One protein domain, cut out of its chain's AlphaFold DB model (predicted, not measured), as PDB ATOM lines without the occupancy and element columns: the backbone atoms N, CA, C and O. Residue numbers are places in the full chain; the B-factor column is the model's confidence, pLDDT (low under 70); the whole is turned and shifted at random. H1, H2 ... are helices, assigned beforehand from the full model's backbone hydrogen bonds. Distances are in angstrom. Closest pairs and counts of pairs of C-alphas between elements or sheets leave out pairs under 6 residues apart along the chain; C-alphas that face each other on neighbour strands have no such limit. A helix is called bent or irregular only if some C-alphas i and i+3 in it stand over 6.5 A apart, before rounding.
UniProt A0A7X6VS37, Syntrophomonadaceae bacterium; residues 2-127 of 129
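This is residues 2 to 127 of the 129 residues of a protein of Syntrophomonadaceae bacterium (UniProt A0A7X6VS37). H2a, H3, H4 and H5 form an up-and-down bundle, each running against the one before, and H1 folds back outside it, near H2a. The printed part has 126 residues with five named helices, H1 to H5, and no named strand. It is all helix, elongated at 51 by 29 by 22 A, and only just compact, close to loose, with a radius of gyration of the C-alphas of 16.1 A.

H1, residues 2 to 14, begins at C-alpha 2 (28.112, -37.309, -35.423) and is 19.1 A long. H2, residues 20 to 45, assigned as one helix by its hydrogen bonds, is bent, with C-alphas 35 and 38 6.5 A apart; its arms are H2a, residues 20 to 35, 21.9 A, and H2b, residues 38 to 45, 11.0 A. H3 is residues 52 to 75, 34.7 A; H4 87 to 100, 19.7 A; H5 106 to 121, 23.2 A, ending at C-alpha 121 (50.313, -42.365, -38.085).

H3 touches H5, closest C-alphas Tyr 62 and Ser 117, 5.0 A. H2a touches H4 with residues 30 to 35 alone, closest C-alphas Phe 34 and Gly 91, 4.2 A. Every O i to N i+4 pair is within hydrogen-bond range in H2a, H2b, H3, H4 and H5; in H1, 8 of 9.

The printed part has no cut. The H3 to H4 link is long. Residues 2 to 20 and 73 to 85, among others, have pLDDT under 70.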
ATOM      1  N   ALA A   2      27.868 -37.275 -36.879       45.91
ATOM      2  CA  ALA A   2      28.112 -37.309 -35.423       45.91
ATOM      3  C   ALA A   2      26.878 -37.545 -34.514       45.91
ATOM      4  O   ALA A   2      26.998 -38.114 -33.435       45.91
ATOM      5  N   LEU A   3      25.685 -37.118 -34.941       41.03
ATOM      6  CA  LEU A   3      24.428 -37.341 -34.213       41.03
ATOM      7  C   LEU A   3      23.878 -38.772 -34.377       41.03
ATOM      8  O   LEU A   3      23.259 -39.281 -33.449       41.03
ATOM      9  N   MET A   4      24.124 -39.420 -35.524       54.38
ATOM     10  CA  MET A   4      23.733 -40.817 -35.758       54.38
ATOM     11  C   MET A   4      24.725 -41.797 -35.126       54.38
ATOM     12  O   MET A   4      24.259 -42.745 -34.509       54.38
ATOM     13  N   ASP A   5      26.037 -41.520 -35.129       57.34
ATOM     14  CA  ASP A   5      27.024 -42.360 -34.411       57.34
ATOM     15  C   ASP A   5      26.755 -42.379 -32.894       57.34
ATOM     16  O   ASP A   5      26.867 -43.403 -32.220       57.34
ATOM     17  N   GLY A   6      26.316 -41.241 -32.337       56.59
ATOM     18  CA  GLY A   6      25.923 -41.144 -30.929       56.59
ATOM     19  C   GLY A   6      24.621 -41.883 -30.589       56.59
ATOM     20  O   GLY A   6      24.436 -42.302 -29.441       56.59
ATOM     21  N   LEU A   7      23.721 -42.045 -31.564       55.31
ATOM     22  CA  LEU A   7      22.471 -42.793 -31.407       55.31
ATOM     23  C   LEU A   7      22.695 -44.300 -31.581       55.31
ATOM     24  O   LEU A   7      22.219 -45.059 -30.735       55.31
ATOM     25  N   ASP A   8      23.490 -44.727 -32.563       55.62
ATOM     26  CA  ASP A   8      23.836 -46.144 -32.754       55.62
ATOM     27  C   ASP A   8      24.597 -46.701 -31.546       55.62
ATOM     28  O   ASP A   8      24.294 -47.794 -31.063       55.62
ATOM     29  N   GLY A   9      25.477 -45.901 -30.934       54.59
ATOM     30  CA  GLY A   9      26.164 -46.281 -29.698       54.59
ATOM     31  C   GLY A   9      25.237 -46.495 -28.489       54.59
ATOM     32  O   GLY A   9      25.553 -47.295 -27.603       54.59
ATOM     33  N   LYS A  10      24.078 -45.816 -28.429       56.22
ATOM     34  CA  LYS A  10      23.066 -46.012 -27.368       56.22
ATOM     35  C   LYS A  10      22.157 -47.206 -27.654       56.22
ATOM     36  O   LYS A  10      21.848 -47.951 -26.724       56.22
ATOM     37  N   VAL A  11      21.770 -47.408 -28.913       55.41
ATOM     38  CA  VAL A  11      20.937 -48.543 -29.336       55.41
ATOM     39  C   VAL A  11      21.720 -49.859 -29.233       55.41
ATOM     40  O   VAL A  11      21.206 -50.831 -28.680       55.41
ATOM     41  N   ALA A  12      23.000 -49.876 -29.617       50.44
ATOM     42  CA  ALA A  12      23.878 -51.043 -29.484       50.44
ATOM     43  C   ALA A  12      24.119 -51.450 -28.018       50.44
ATOM     44  O   ALA A  12      24.163 -52.639 -27.695       50.44
ATOM     45  N   ARG A  13      24.209 -50.472 -27.103       51.81
ATOM     46  CA  ARG A  13      24.312 -50.722 -25.653       51.81
ATOM     47  C   ARG A  13      23.039 -51.313 -25.054       51.81
ATOM     48  O   ARG A  13      23.126 -52.043 -24.072       51.81
ATOM     49  N   TYR A  14      21.881 -51.013 -25.639       50.25
ATOM     50  CA  TYR A  14      20.595 -51.540 -25.184       50.25
ATOM     51  C   TYR A  14      20.401 -53.015 -25.576       50.25
ATOM     52  O   TYR A  14      19.715 -53.752 -24.874       50.25
ATOM     53  N   PHE A  15      21.051 -53.474 -26.652       51.09
ATOM     54  CA  PHE A  15      20.884 -54.832 -27.183       51.09
ATOM     55  C   PHE A  15      21.877 -55.883 -26.660       51.09
ATOM     56  O   PHE A  15      21.807 -57.026 -27.110       51.09
ATOM     57  N   ASN A  16      22.800 -55.549 -25.739       48.56
ATOM     58  CA  ASN A  16      23.820 -56.479 -25.193       48.56
ATOM     59  C   ASN A  16      24.535 -57.342 -26.264       48.56
ATOM     60  O   ASN A  16      25.060 -58.413 -25.979       48.56
ATOM     61  N   THR A  17      24.561 -56.869 -27.510       47.22
ATOM     62  CA  THR A  17      25.097 -57.576 -28.678       47.22
ATOM     63  C   THR A  17      26.251 -56.752 -29.225       47.22
ATOM     64  O   THR A  17      26.306 -56.380 -30.391       47.22
ATOM     65  N   SER A  18      27.206 -56.409 -28.366       52.81
ATOM     66  CA  SER A  18      28.505 -55.921 -28.822       52.81
ATOM     67  C   SER A  18      29.336 -57.128 -29.262       52.81
ATOM     68  O   SER A  18      30.214 -57.590 -28.539       52.81
ATOM     69  N   SER A  19      28.994 -57.682 -30.428       62.75
ATOM     70  CA  SER A  19      29.798 -58.706 -31.102       62.75
ATOM     71  C   SER A  19      31.155 -58.111 -31.489       62.75
ATOM     72  O   SER A  19      31.222 -56.959 -31.927       62.75
ATOM     73  N   GLU A  20      32.238 -58.885 -31.375       66.44
ATOM     74  CA  GLU A  20      33.575 -58.471 -31.833       66.44
ATOM     75  C   GLU A  20      33.560 -58.029 -33.303       66.44
ATOM     76  O   GLU A  20      34.250 -57.083 -33.676       66.44
ATOM     77  N   LEU A  21      32.700 -58.648 -34.116       71.50
ATOM     78  CA  LEU A  21      32.467 -58.278 -35.510       71.50
ATOM     79  C   LEU A  21      31.809 -56.892 -35.640       71.50
ATOM     80  O   LEU A  21      32.186 -56.118 -36.516       71.50
ATOM     81  N   GLY A  22      30.896 -56.535 -34.733       73.94
ATOM     82  CA  GLY A  22      30.263 -55.212 -34.692       73.94
ATOM     83  C   GLY A  22      31.264 -54.089 -34.413       73.94
ATOM     84  O   GLY A  22      31.220 -53.051 -35.063       73.94
ATOM     85  N   LYS A  23      32.242 -54.327 -33.530       70.31
ATOM     86  CA  LYS A  23      33.324 -53.365 -33.250       70.31
ATOM     87  C   LYS A  23      34.217 -53.112 -34.476       70.31
ATOM     88  O   LYS A  23      34.695 -51.997 -34.685       70.31
ATOM     89  N   GLN A  24      34.443 -54.141 -35.295       74.81
ATOM     90  CA  GLN A  24      35.190 -54.017 -36.555       74.81
ATOM     91  C   GLN A  24      34.385 -53.253 -37.612       74.81
ATOM     92  O   GLN A  24      34.948 -52.440 -38.339       74.81
ATOM     93  N   LEU A  25      33.073 -53.497 -37.689       77.31
ATOM     94  CA  LEU A  25      32.161 -52.787 -38.590       77.31
ATOM     95  C   LEU A  25      32.036 -51.303 -38.244       77.31
ATOM     96  O   LEU A  25      32.077 -50.480 -39.150       77.31
ATOM     97  N   ASP A  26      31.960 -50.965 -36.960       79.94
ATOM     98  CA  ASP A  26      31.972 -49.582 -36.467       79.94
ATOM     99  C   ASP A  26      33.256 -48.853 -36.891       79.94
ATOM    100  O   ASP A  26      33.221 -47.792 -37.510       79.94
ATOM    101  N   SER A  27      34.404 -49.515 -36.718       79.38
ATOM    102  CA  SER A  27      35.688 -49.027 -37.229       79.38
ATOM    103  C   SER A  27      35.651 -48.824 -38.759       79.38
ATOM    104  O   SER A  27      36.021 -47.773 -39.280       79.38
ATOM    105  N   LEU A  28      35.162 -49.791 -39.534       78.38
ATOM    106  CA  LEU A  28      35.037 -49.606 -40.987       78.38
ATOM    107  C   LEU A  28      34.113 -48.431 -41.348       78.38
ATOM    108  O   LEU A  28      34.439 -47.667 -42.257       78.38
ATOM    109  N   SER A  29      33.015 -48.245 -40.615       82.81
ATOM    110  CA  SER A  29      32.101 -47.111 -40.781       82.81
ATOM    111  C   SER A  29      32.796 -45.773 -40.510       82.81
ATOM    112  O   SER A  29      32.677 -44.843 -41.314       82.81
ATOM    113  N   ASP A  30      33.612 -45.690 -39.456       83.81
ATOM    114  CA  ASP A  30      34.433 -44.515 -39.144       83.81
ATOM    115  C   ASP A  30      35.426 -44.189 -40.270       83.81
ATOM    116  O   ASP A  30      35.607 -43.024 -40.646       83.81
ATOM    117  N   LEU A  31      36.066 -45.209 -40.851       84.62
ATOM    118  CA  LEU A  31      36.983 -45.030 -41.978       84.62
ATOM    119  C   LEU A  31      36.260 -44.468 -43.208       84.62
ATOM    120  O   LEU A  31      36.787 -43.582 -43.883       84.62
ATOM    121  N   VAL A  32      35.058 -44.957 -43.506       84.31
ATOM    122  CA  VAL A  32      34.267 -44.470 -44.643       84.31
ATOM    123  C   VAL A  32      33.786 -43.039 -44.385       84.31
ATOM    124  O   VAL A  32      33.979 -42.156 -45.225       84.31
ATOM    125  N   SER A  33      33.228 -42.785 -43.203       82.94
ATOM    126  CA  SER A  33      32.605 -41.506 -42.850       82.94
ATOM    127  C   SER A  33      33.614 -40.370 -42.671       82.94
ATOM    128  O   SER A  33      33.348 -39.244 -43.088       82.94
ATOM    129  N   PHE A  34      34.786 -40.644 -42.091       82.62
ATOM    130  CA  PHE A  34      35.791 -39.618 -41.775       82.62
ATOM    131  C   PHE A  34      37.064 -39.706 -42.624       82.62
ATOM    132  O   PHE A  34      37.813 -38.732 -42.728       82.62
ATOM    133  N   GLY A  35      37.323 -40.854 -43.245       84.31
ATOM    134  CA  GLY A  35      38.417 -41.035 -44.193       84.31
ATOM    135  C   GLY A  35      37.979 -40.708 -45.615       84.31
ATOM    136  O   GLY A  35      38.483 -39.767 -46.225       84.31
ATOM    137  N   ILE A  36      37.023 -41.480 -46.132       85.88
ATOM    138  CA  ILE A  36      36.645 -41.487 -47.554       85.88
ATOM    139  C   ILE A  36      35.756 -40.295 -47.922       85.88
ATOM    140  O   ILE A  36      36.053 -39.581 -48.877       85.88
ATOM    141  N   ALA A  37      34.687 -40.038 -47.167       85.56
ATOM    142  CA  ALA A  37      33.724 -38.991 -47.512       85.56
ATOM    143  C   ALA A  37      34.341 -37.579 -47.637       85.56
ATOM    144  O   ALA A  37      34.172 -36.956 -48.689       85.56
ATOM    145  N   PRO A  38      35.092 -37.050 -46.646       82.00
ATOM    146  CA  PRO A  38      35.632 -35.694 -46.748       82.00
ATOM    147  C   PRO A  38      36.748 -35.576 -47.792       82.00
ATOM    148  O   PRO A  38      36.902 -34.534 -48.422       82.00
ATOM    149  N   SER A  39      37.510 -36.644 -48.020       81.44
ATOM    150  CA  SER A  39      38.591 -36.639 -49.004       81.44
ATOM    151  C   SER A  39      38.063 -36.740 -50.445       81.44
ATOM    152  O   SER A  39      38.609 -36.094 -51.343       81.44
ATOM    153  N   LEU A  40      36.940 -37.437 -50.658       84.62
ATOM    154  CA  LEU A  40      36.213 -37.449 -51.932       84.62
ATOM    155  C   LEU A  40      35.592 -36.083 -52.254       84.62
ATOM    156  O   LEU A  40      35.645 -35.651 -53.405       84.62
ATOM    157  N   LEU A  41      35.051 -35.380 -51.251       82.94
ATOM    158  CA  LEU A  41      34.540 -34.015 -51.434       82.94
ATOM    159  C   LEU A  41      35.627 -33.086 -51.980       82.94
ATOM    160  O   LEU A  41      35.406 -32.414 -52.988       82.94
ATOM    161  N   ILE A  42      36.829 -33.123 -51.401       80.12
ATOM    162  CA  ILE A  42      37.956 -32.327 -51.899       80.12
ATOM    163  C   ILE A  42      38.345 -32.754 -53.321       80.12
ATOM    164  O   ILE A  42      38.566 -31.893 -54.174       80.12
ATOM    165  N   LEU A  43      38.410 -34.060 -53.605       79.69
ATOM    166  CA  LEU A  43      38.736 -34.553 -54.947       79.69
ATOM    167  C   LEU A  43      37.727 -34.053 -55.995       79.69
ATOM    168  O   LEU A  43      38.134 -33.669 -57.086       79.69
ATOM    169  N   SER A  44      36.435 -33.997 -55.650       80.06
ATOM    170  CA  SER A  44      35.378 -33.491 -56.539       80.06
ATOM    171  C   SER A  44      35.474 -31.984 -56.816       80.06
ATOM    172  O   SER A  44      35.073 -31.522 -57.882       80.06
ATOM    173  N   GLN A  45      36.032 -31.213 -55.877       76.12
ATOM    174  CA  GLN A  45      36.226 -29.765 -56.014       76.12
ATOM    175  C   GLN A  45      37.478 -29.413 -56.828       76.12
ATOM    176  O   GLN A  45      37.605 -28.294 -57.338       76.12
ATOM    177  N   VAL A  46      38.427 -30.343 -56.957       72.56
ATOM    178  CA  VAL A  46      39.634 -30.130 -57.751       72.56
ATOM    179  C   VAL A  46      39.333 -30.419 -59.212       72.56
ATOM    180  O   VAL A  46      39.171 -31.558 -59.632       72.56
ATOM    181  N   ASN A  47      39.286 -29.345 -60.001       66.50
ATOM    182  CA  ASN A  47      39.127 -29.426 -61.446       66.50
ATOM    183  C   ASN A  47      40.195 -30.358 -62.057       66.50
ATOM    184  O   ASN A  47      41.355 -30.326 -61.631       66.50
ATOM    185  N   THR A  48      39.808 -31.145 -63.064       63.28
ATOM    186  CA  THR A  48      40.581 -32.212 -63.736       63.28
ATOM    187  C   THR A  48      41.757 -31.687 -64.578       63.28
ATOM    188  O   THR A  48      41.935 -32.053 -65.735       63.28
ATOM    189  N   GLY A  49      42.564 -30.781 -64.027       66.44
ATOM    190  CA  GLY A  49      43.853 -30.382 -64.589       66.44
ATOM    191  C   GLY A  49      44.968 -31.356 -64.192       66.44
ATOM    192  O   GLY A  49      44.738 -32.346 -63.499       66.44
ATOM    193  N   GLY A  50      46.216 -31.035 -64.547       71.38
ATOM    194  CA  GLY A  50      47.395 -31.891 -64.308       71.38
ATOM    195  C   GLY A  50      47.728 -32.237 -62.843       71.38
ATOM    196  O   GLY A  50      48.696 -32.944 -62.593       71.38
ATOM    197  N   ILE A  51      46.943 -31.765 -61.870       75.50
ATOM    198  CA  ILE A  51      47.120 -32.019 -60.428       75.50
ATOM    199  C   ILE A  51      46.229 -33.176 -59.929       75.50
ATOM    200  O   ILE A  51      46.409 -33.651 -58.809       75.50
ATOM    201  N   PHE A  52      45.321 -33.700 -60.761       80.88
ATOM    202  CA  PHE A  52      44.423 -34.795 -60.378       80.88
ATOM    203  C   PHE A  52      45.175 -36.058 -59.918       80.88
ATOM    204  O   PHE A  52      44.861 -36.620 -58.871       80.88
ATOM    205  N   VAL A  53      46.216 -36.470 -60.653       83.50
ATOM    206  CA  VAL A  53      46.994 -37.684 -60.339       83.50
ATOM    207  C   VAL A  53      47.738 -37.570 -58.996       83.50
ATOM    208  O   VAL A  53      47.543 -38.447 -58.152       83.50
ATOM    209  N   PRO A  54      48.521 -36.503 -58.720       83.12
ATOM    210  CA  PRO A  54      49.115 -36.292 -57.397       83.12
ATOM    211  C   PRO A  54      48.092 -36.305 -56.259       83.12
ATOM    212  O   PRO A  54      48.344 -36.855 -55.189       83.12
ATOM    213  N   MET A  55      46.920 -35.717 -56.491       82.06
ATOM    214  CA  MET A  55      45.874 -35.612 -55.483       82.06
ATOM    215  C   MET A  55      45.233 -36.961 -55.155       82.06
ATOM    216  O   MET A  55      44.991 -37.256 -53.984       82.06
ATOM    217  N   LEU A  56      45.030 -37.803 -56.170       84.69
ATOM    218  CA  LEU A  56      44.546 -39.170 -56.003       84.69
ATOM    219  C   LEU A  56      45.529 -40.025 -55.188       84.69
ATOM    220  O   LEU A  56      45.111 -40.787 -54.319       84.69
ATOM    221  N   ILE A  57      46.836 -39.870 -55.419       87.81
ATOM    222  CA  ILE A  57      47.868 -40.581 -54.647       87.81
ATOM    223  C   ILE A  57      47.792 -40.185 -53.167       87.81
ATOM    224  O   ILE A  57      47.781 -41.049 -52.292       87.81
ATOM    225  N   VAL A  58      47.688 -38.888 -52.875       86.50
ATOM    226  CA  VAL A  58      47.594 -38.379 -51.494       86.50
ATOM    227  C   VAL A  58      46.299 -38.836 -50.821       86.50
ATOM    228  O   VAL A  58      46.320 -39.215 -49.653       86.50
ATOM    229  N   TYR A  59      45.191 -38.867 -51.563       86.69
ATOM    230  CA  TYR A  59      43.913 -39.423 -51.113       86.69
ATOM    231  C   TYR A  59      44.044 -40.894 -50.682       86.69
ATOM    232  O   TYR A  59      43.625 -41.260 -49.582       86.69
ATOM    233  N   LEU A  60      44.693 -41.730 -51.501       87.19
ATOM    234  CA  LEU A  60      44.922 -43.139 -51.167       87.19
ATOM    235  C   LEU A  60      45.821 -43.291 -49.938       87.19
ATOM    236  O   LEU A  60      45.539 -44.116 -49.069       87.19
ATOM    237  N   ILE A  61      46.868 -42.468 -49.826       87.69
ATOM    238  CA  ILE A  61      47.746 -42.454 -48.649       87.69
ATOM    239  C   ILE A  61      46.949 -42.103 -47.387       87.69
ATOM    240  O   ILE A  61      47.082 -42.801 -46.383       87.69
ATOM    241  N   TYR A  62      46.084 -41.085 -47.437       86.12
ATOM    242  CA  TYR A  62      45.250 -40.677 -46.302       86.12
ATOM    243  C   TYR A  62      44.334 -41.811 -45.819       86.12
ATOM    244  O   TYR A  62      44.295 -42.104 -44.620       86.12
ATOM    245  N   ILE A  63      43.666 -42.515 -46.740       86.38
ATOM    246  CA  ILE A  63      42.802 -43.660 -46.404       86.38
ATOM    247  C   ILE A  63      43.620 -44.822 -45.835       86.38
ATOM    248  O   ILE A  63      43.245 -45.379 -44.804       86.38
ATOM    249  N   CYS A  64      44.754 -45.169 -46.449       87.12
ATOM    250  CA  CYS A  64      45.638 -46.226 -45.953       87.12
ATOM    251  C   CYS A  64      46.177 -45.914 -44.547       87.12
ATOM    252  O   CYS A  64      46.185 -46.788 -43.678       87.12
ATOM    253  N   CYS A  65      46.582 -44.667 -44.290       84.25
ATOM    254  CA  CYS A  65      47.007 -44.204 -42.969       84.25
ATOM    255  C   CYS A  65      45.870 -44.278 -41.941       84.25
ATOM    256  O   CYS A  65      46.087 -44.750 -40.820       84.25
ATOM    257  N   GLY A  66      44.658 -43.865 -42.327       82.62
ATOM    258  CA  GLY A  66      43.456 -43.989 -41.507       82.62
ATOM    259  C   GLY A  66      43.147 -45.444 -41.144       82.62
ATOM    260  O   GLY A  66      42.990 -45.762 -39.963       82.62
ATOM    261  N   ALA A  67      43.164 -46.341 -42.133       83.88
ATOM    262  CA  ALA A  67      42.919 -47.771 -41.955       83.88
ATOM    263  C   ALA A  67      43.974 -48.434 -41.053       83.88
ATOM    264  O   ALA A  67      43.624 -49.139 -40.104       83.88
ATOM    265  N   TYR A  68      45.265 -48.158 -41.284       82.19
ATOM    266  CA  TYR A  68      46.358 -48.673 -40.451       82.19
ATOM    267  C   TYR A  68      46.205 -48.250 -38.989       82.19
ATOM    268  O   TYR A  68      46.387 -49.044 -38.062       82.19
ATOM    269  N   ARG A  69      45.845 -46.986 -38.765       79.62
ATOM    270  CA  ARG A  69      45.654 -46.469 -37.419       79.62
ATOM    271  C   ARG A  69      44.472 -47.131 -36.713       79.62
ATOM    272  O   ARG A  69      44.558 -47.402 -35.517       79.62
ATOM    273  N   LEU A  70      43.400 -47.407 -37.442       73.56
ATOM    274  CA  LEU A  70      42.210 -48.049 -36.906       73.56
ATOM    275  C   LEU A  70      42.453 -49.523 -36.574       73.56
ATOM    276  O   LEU A  70      42.115 -49.972 -35.481       73.56
ATOM    277  N   ALA A  71      43.167 -50.240 -37.446       74.81
ATOM    278  CA  ALA A  71      43.655 -51.590 -37.173       74.81
ATOM    279  C   ALA A  71      44.536 -51.624 -35.912       74.81
ATOM    280  O   ALA A  71      44.412 -52.510 -35.063       74.81
ATOM    281  N   ARG A  72      45.388 -50.610 -35.734       70.50
ATOM    282  CA  ARG A  72      46.194 -50.454 -34.522       70.50
ATOM    283  C   ARG A  72      45.351 -50.146 -33.282       70.50
ATOM    284  O   ARG A  72      45.624 -50.709 -32.230       70.50
ATOM    285  N   PHE A  73      44.345 -49.279 -33.383       68.19
ATOM    286  CA  PHE A  73      43.433 -48.977 -32.275       68.19
ATOM    287  C   PHE A  73      42.640 -50.214 -31.847       68.19
ATOM    288  O   PHE A  73      42.458 -50.461 -30.660       68.19
ATOM    289  N   ASN A  74      42.217 -51.027 -32.811       69.94
ATOM    290  CA  ASN A  74      41.434 -52.208 -32.516       69.94
ATOM    291  C   ASN A  74      42.271 -53.380 -31.961       69.94
ATOM    292  O   ASN A  74      41.769 -54.139 -31.137       69.94
ATOM    293  N   THR A  75      43.549 -53.492 -32.340       63.94
ATOM    294  CA  THR A  75      44.489 -54.497 -31.793       63.94
ATOM    295  C   THR A  75      45.103 -54.087 -30.451       63.94
ATOM    296  O   THR A  75      45.409 -54.936 -29.615       63.94
ATOM    297  N   MET A  76      45.271 -52.785 -30.201       60.00
ATOM    298  CA  MET A  76      45.748 -52.267 -28.921       60.00
ATOM    299  C   MET A  76      44.580 -52.136 -27.931       60.00
ATOM    300  O   MET A  76      43.964 -51.082 -27.828       60.00
ATOM    301  N   HIS A  77      44.325 -53.173 -27.125       54.03
ATOM    302  CA  HIS A  77      43.458 -53.124 -25.928       54.03
ATOM    303  C   HIS A  77      44.054 -52.238 -24.800       54.03
ATOM    304  O   HIS A  77      44.110 -52.623 -23.632       54.03
ATOM    305  N   ILE A  78      44.585 -51.057 -25.125       51.53
ATOM    306  CA  ILE A  78      45.319 -50.210 -24.179       51.53
ATOM    307  C   ILE A  78      44.342 -49.245 -23.501       51.53
ATOM    308  O   ILE A  78      43.922 -48.244 -24.069       51.53
ATOM    309  N   THR A  79      44.027 -49.529 -22.239       50.78
ATOM    310  CA  THR A  79      43.096 -48.778 -21.377       50.78
ATOM    311  C   THR A  79      43.690 -47.515 -20.731       50.78
ATOM    312  O   THR A  79      42.982 -46.809 -20.018       50.78
ATOM    313  N   LYS A  80      44.982 -47.206 -20.946       42.94
ATOM    314  CA  LYS A  80      45.710 -46.176 -20.169       42.94
ATOM    315  C   LYS A  80      46.232 -44.951 -20.934       42.94
ATOM    316  O   LYS A  80      46.548 -43.969 -20.272       42.94
ATOM    317  N   TYR A  81      46.306 -44.950 -22.270       43.72
ATOM    318  CA  TYR A  81      46.872 -43.820 -23.029       43.72
ATOM    319  C   TYR A  81      46.185 -43.626 -24.385       43.72
ATOM    320  O   TYR A  81      46.003 -44.589 -25.124       43.72
ATOM    321  N   PHE A  82      45.871 -42.378 -24.746       46.31
ATOM    322  CA  PHE A  82      45.481 -42.021 -26.114       46.31
ATOM    323  C   PHE A  82      46.733 -41.918 -26.993       46.31
ATOM    324  O   PHE A  82      47.731 -41.305 -26.606       46.31
ATOM    325  N   GLN A  83      46.697 -42.530 -28.178       46.41
ATOM    326  CA  GLN A  83      47.820 -42.527 -29.115       46.41
ATOM    327  C   GLN A  83      47.376 -41.955 -30.472       46.41
ATOM    328  O   GLN A  83      46.633 -42.594 -31.222       46.41
ATOM    329  N   GLY A  84      47.837 -40.737 -30.777       55.09
ATOM    330  CA  GLY A  84      47.532 -40.009 -32.017       55.09
ATOM    331  C   GLY A  84      46.157 -39.314 -32.053       55.09
ATOM    332  O   GLY A  84      45.296 -39.553 -31.207       55.09
ATOM    333  N   ILE A  85      45.944 -38.460 -33.062       61.12
ATOM    334  CA  ILE A  85      44.722 -37.645 -33.251       61.12
ATOM    335  C   ILE A  85      43.601 -38.468 -33.886       61.12
ATOM    336  O   ILE A  85      43.849 -38.940 -34.990       61.12
ATOM    337  N   PRO A  86      42.402 -38.641 -33.270       71.50
ATOM    338  CA  PRO A  86      41.289 -39.495 -33.741       71.50
ATOM    339  C   PRO A  86      40.903 -39.254 -35.210       71.50
ATOM    340  O   PRO A  86      41.016 -38.138 -35.706       71.50
ATOM    341  N   ILE A  87      40.526 -40.328 -35.924       74.81
ATOM    342  CA  ILE A  87      40.271 -40.279 -37.375       74.81
ATOM    343  C   ILE A  87      39.088 -39.359 -37.651       74.81
ATOM    344  O   ILE A  87      39.106 -38.598 -38.610       74.81
ATOM    345  N   THR A  88      38.151 -39.336 -36.704       79.19
ATOM    346  CA  THR A  88      37.042 -38.397 -36.612       79.19
ATOM    347  C   THR A  88      37.510 -36.939 -36.629       79.19
ATOM    348  O   THR A  88      37.058 -36.169 -37.470       79.19
ATOM    349  N   ALA A  89      38.467 -36.549 -35.778       80.25
ATOM    350  CA  ALA A  89      38.971 -35.173 -35.722       80.25
ATOM    351  C   ALA A  89      39.677 -34.754 -37.018       80.25
ATOM    352  O   ALA A  89      39.481 -33.637 -37.493       80.25
ATOM    353  N   ALA A  90      40.463 -35.649 -37.615       81.12
ATOM    354  CA  ALA A  90      41.103 -35.366 -38.893       81.12
ATOM    355  C   ALA A  90      40.082 -35.280 -40.040       81.12
ATOM    356  O   ALA A  90      40.138 -34.334 -40.818       81.12
ATOM    357  N   GLY A  91      39.095 -36.179 -40.100       80.75
ATOM    358  CA  GLY A  91      38.015 -36.114 -41.086       80.75
ATOM    359  C   GLY A  91      37.176 -34.842 -40.976       80.75
ATOM    360  O   GLY A  91      36.861 -34.226 -41.992       80.75
ATOM    361  N   ILE A  92      36.883 -34.392 -39.752       83.56
ATOM    362  CA  ILE A  92      36.189 -33.121 -39.500       83.56
ATOM    363  C   ILE A  92      37.036 -31.934 -39.971       83.56
ATOM    364  O   ILE A  92      36.500 -31.034 -40.610       83.56
ATOM    365  N   LEU A  93      38.349 -31.931 -39.713       84.19
ATOM    366  CA  LEU A  93      39.248 -30.882 -40.209       84.19
ATOM    367  C   LEU A  93      39.287 -30.831 -41.740       84.19
ATOM    368  O   LEU A  93      39.235 -29.745 -42.309       84.19
ATOM    369  N   VAL A  94      39.333 -31.988 -42.404       83.25
ATOM    370  CA  VAL A  94      39.290 -32.086 -43.873       83.25
ATOM    371  C   VAL A  94      37.944 -31.587 -44.413       83.25
ATOM    372  O   VAL A  94      37.922 -30.810 -45.365       83.25
ATOM    373  N   ALA A  95      36.829 -31.964 -43.782       81.81
ATOM    374  CA  ALA A  95      35.493 -31.503 -44.162       81.81
ATOM    375  C   ALA A  95      35.325 -29.984 -43.983       81.81
ATOM    376  O   ALA A  95      34.842 -29.301 -44.883       81.81
ATOM    377  N   LEU A  96      35.762 -29.441 -42.840       83.00
ATOM    378  CA  LEU A  96      35.749 -28.001 -42.571       83.00
ATOM    379  C   LEU A  96      36.635 -27.245 -43.561       83.00
ATOM    380  O   LEU A  96      36.230 -26.205 -44.070       83.00
ATOM    381  N   TYR A  97      37.815 -27.785 -43.869       81.94
ATOM    382  CA  TYR A  97      38.710 -27.209 -44.864       81.94
ATOM    383  C   TYR A  97      38.057 -27.174 -46.257       81.94
ATOM    384  O   TYR A  97      38.076 -26.127 -46.903       81.94
ATOM    385  N   SER A  98      37.411 -28.267 -46.682       78.94
ATOM    386  CA  SER A  98      36.668 -28.354 -47.953       78.94
ATOM    387  C   SER A  98      35.511 -27.352 -48.053       78.94
ATOM    388  O   SER A  98      35.211 -26.867 -49.143       78.94
ATOM    389  N   LEU A  99      34.869 -27.022 -46.928       79.62
ATOM    390  CA  LEU A  99      33.809 -26.014 -46.878       79.62
ATOM    391  C   LEU A  99      34.364 -24.579 -46.870       79.62
ATOM    392  O   LEU A  99      33.765 -23.684 -47.461       79.62
ATOM    393  N   ALA A 100      35.492 -24.354 -46.192       77.94
ATOM    394  CA  ALA A 100      36.068 -23.026 -45.987       77.94
ATOM    395  C   ALA A 100      36.929 -22.525 -47.159       77.94
ATOM    396  O   ALA A 100      37.082 -21.313 -47.320       77.94
ATOM    397  N   THR A 101      37.520 -23.416 -47.964       65.88
ATOM    398  CA  THR A 101      38.417 -23.017 -49.063       65.88
ATOM    399  C   THR A 101      37.793 -23.150 -50.449       65.88
ATOM    400  O   THR A 101      37.221 -24.168 -50.820       65.88
ATOM    401  N   LEU A 102      37.978 -22.099 -51.255       58.97
ATOM    402  CA  LEU A 102      37.756 -22.098 -52.702       58.97
ATOM    403  C   LEU A 102      38.898 -22.856 -53.420       58.97
ATOM    404  O   LEU A 102      40.024 -22.883 -52.911       58.97
ATOM    405  N   PRO A 103      38.664 -23.418 -54.626       60.84
ATOM    406  CA  PRO A 103      39.538 -24.385 -55.323       60.84
ATOM    407  C   PRO A 103      40.928 -23.870 -55.765       60.84
ATOM    408  O   PRO A 103      41.623 -24.524 -56.550       60.84
ATOM    409  N   ASN A 104      41.348 -22.694 -55.292       65.38
ATOM    410  CA  ASN A 104      42.539 -21.992 -55.759       65.38
ATOM    411  C   ASN A 104      43.833 -22.409 -55.027       65.38
ATOM    412  O   ASN A 104      44.918 -22.298 -55.591       65.38
ATOM    413  N   TYR A 105      43.755 -22.979 -53.817       73.00
ATOM    414  CA  TYR A 105      44.934 -23.356 -53.010       73.00
ATOM    415  C   TYR A 105      45.327 -24.841 -53.137       73.00
ATOM    416  O   TYR A 105      45.566 -25.529 -52.148       73.00
ATOM    417  N   ARG A 106      45.416 -25.358 -54.370       75.44
ATOM    418  CA  ARG A 106      45.603 -26.802 -54.657       75.44
ATOM    419  C   ARG A 106      46.835 -27.424 -53.986       75.44
ATOM    420  O   ARG A 106      46.754 -28.516 -53.432       75.44
ATOM    421  N   VAL A 107      47.971 -26.724 -54.016       79.31
ATOM    422  CA  VAL A 107      49.229 -27.195 -53.406       79.31
ATOM    423  C   VAL A 107      49.115 -27.240 -51.881       79.31
ATOM    424  O   VAL A 107      49.578 -28.190 -51.255       79.31
ATOM    425  N   PHE A 108      48.439 -26.256 -51.285       82.19
ATOM    426  CA  PHE A 108      48.205 -26.218 -49.844       82.19
ATOM    427  C   PHE A 108      47.327 -27.389 -49.392       82.19
ATOM    428  O   PHE A 108      47.650 -28.044 -48.407       82.19
ATOM    429  N   THR A 109      46.288 -27.729 -50.162       80.69
ATOM    430  CA  THR A 109      45.427 -28.890 -49.887       80.69
ATOM    431  C   THR A 109      46.209 -30.205 -49.852       80.69
ATOM    432  O   THR A 109      45.989 -31.033 -48.967       80.69
ATOM    433  N   ILE A 110      47.150 -30.395 -50.784       81.94
ATOM    434  CA  ILE A 110      48.016 -31.583 -50.821       81.94
ATOM    435  C   ILE A 110      48.894 -31.648 -49.569       81.94
ATOM    436  O   ILE A 110      48.916 -32.674 -48.890       81.94
ATOM    437  N   ILE A 111      49.577 -30.548 -49.238       85.38
ATOM    438  CA  ILE A 111      50.445 -30.471 -48.055       85.38
ATOM    439  C   ILE A 111      49.633 -30.729 -46.780       85.38
ATOM    440  O   ILE A 111      50.075 -31.479 -45.913       85.38
ATOM    441  N   PHE A 112      48.429 -30.166 -46.687       84.06
ATOM    442  CA  PHE A 112      47.539 -30.322 -45.543       84.06
ATOM    443  C   PHE A 112      47.062 -31.771 -45.353       84.06
ATOM    444  O   PHE A 112      47.163 -32.305 -44.248       84.06
ATOM    445  N   MET A 113      46.614 -32.453 -46.416       82.44
ATOM    446  CA  MET A 113      46.219 -33.868 -46.325       82.44
ATOM    447  C   MET A 113      47.403 -34.780 -45.974       82.44
ATOM    448  O   MET A 113      47.257 -35.720 -45.190       82.44
ATOM    449  N   LEU A 114      48.588 -34.491 -46.512       85.25
ATOM    450  CA  LEU A 114      49.802 -35.256 -46.228       85.25
ATOM    451  C   LEU A 114      50.240 -35.055 -44.766       85.25
ATOM    452  O   LEU A 114      50.529 -36.027 -44.066       85.25
ATOM    453  N   LEU A 115      50.172 -33.818 -44.266       85.88
ATOM    454  CA  LEU A 115      50.403 -33.490 -42.860       85.88
ATOM    455  C   LEU A 115      49.435 -34.246 -41.938       85.88
ATOM    456  O   LEU A 115      49.881 -34.864 -40.972       85.88
ATOM    457  N   LEU A 116      48.134 -34.257 -42.248       81.12
ATOM    458  CA  LEU A 116      47.136 -35.001 -41.470       81.12
ATOM    459  C   LEU A 116      47.378 -36.515 -41.505       81.12
ATOM    460  O   LEU A 116      47.252 -37.175 -40.475       81.12
ATOM    461  N   SER A 117      47.787 -37.058 -42.653       80.75
ATOM    462  CA  SER A 117      48.139 -38.479 -42.799       80.75
ATOM    463  C   SER A 117      49.321 -38.858 -41.904       80.75
ATOM    464  O   SER A 117      49.253 -39.832 -41.149       80.75
ATOM    465  N   ILE A 118      50.386 -38.048 -41.920       80.88
ATOM    466  CA  ILE A 118      51.548 -38.230 -41.039       80.88
ATOM    467  C   ILE A 118      51.120 -38.124 -39.574       80.88
ATOM    468  O   ILE A 118      51.538 -38.933 -38.749       80.88
ATOM    469  N   LEU A 119      50.261 -37.163 -39.244       77.56
ATOM    470  CA  LEU A 119      49.806 -36.919 -37.879       77.56
ATOM    471  C   LEU A 119      48.902 -38.040 -37.336       77.56
ATOM    472  O   LEU A 119      48.977 -38.353 -36.149       77.56
ATOM    473  N   MET A 120      48.112 -38.696 -38.196       71.75
ATOM    474  CA  MET A 120      47.357 -39.907 -37.851       71.75
ATOM    475  C   MET A 120      48.273 -41.093 -37.530       71.75
ATOM    476  O   MET A 120      48.020 -41.840 -36.583       71.75
ATOM    477  N   VAL A 121      49.336 -41.285 -38.314       72.38
ATOM    478  CA  VAL A 121      50.313 -42.365 -38.085       72.38
ATOM    479  C   VAL A 121      51.225 -42.040 -36.897       72.38
ATOM    480  O   VAL A 121      51.702 -42.945 -36.198       72.38
ATOM    481  N   SER A 122      51.437 -40.749 -36.633       65.19
ATOM    482  CA  SER A 122      52.331 -40.265 -35.592       65.19
ATOM    483  C   SER A 122      51.900 -40.732 -34.204       65.19
ATOM    484  O   SER A 122      50.756 -40.608 -33.765       65.19
ATOM    485  N   LYS A 123      52.871 -41.285 -33.476       54.69
ATOM    486  CA  LYS A 123      52.711 -41.843 -32.131       54.69
ATOM    487  C   LYS A 123      52.827 -40.753 -31.061       54.69
ATOM    488  O   LYS A 123      53.516 -40.977 -30.069       54.69
ATOM    489  N   ILE A 124      52.191 -39.590 -31.239       53.62
ATOM    490  CA  ILE A 124      52.169 -38.572 -30.180       53.62
ATOM    491  C   ILE A 124      51.360 -39.155 -29.018       53.62
ATOM    492  O   ILE A 124      50.145 -39.348 -29.106       53.62
ATOM    493  N   LYS A 125      52.078 -39.544 -27.961       45.72
ATOM    494  CA  LYS A 125      51.525 -40.018 -26.694       45.72
ATOM    495  C   LYS A 125      51.162 -38.774 -25.893       45.72
ATOM    496  O   LYS A 125      52.065 -38.058 -25.473       45.72
ATOM    497  N   ILE A 126      49.874 -38.513 -25.695       45.28
ATOM    498  CA  ILE A 126      49.439 -37.453 -24.784       45.28
ATOM    499  C   ILE A 126      49.239 -38.115 -23.411       45.28
ATOM    500  O   ILE A 126      48.388 -39.006 -23.299       45.28
ATOM    501  N   PRO A 127      50.046 -37.781 -22.386       35.69
ATOM    502  CA  PRO A 127      49.831 -38.282 -21.035       35.69
ATOM    503  C   PRO A 127      48.529 -37.696 -20.477       35.69
ATOM    504  O   PRO A 127      48.243 -36.514 -20.654       35.69
TER     505      PRO A 127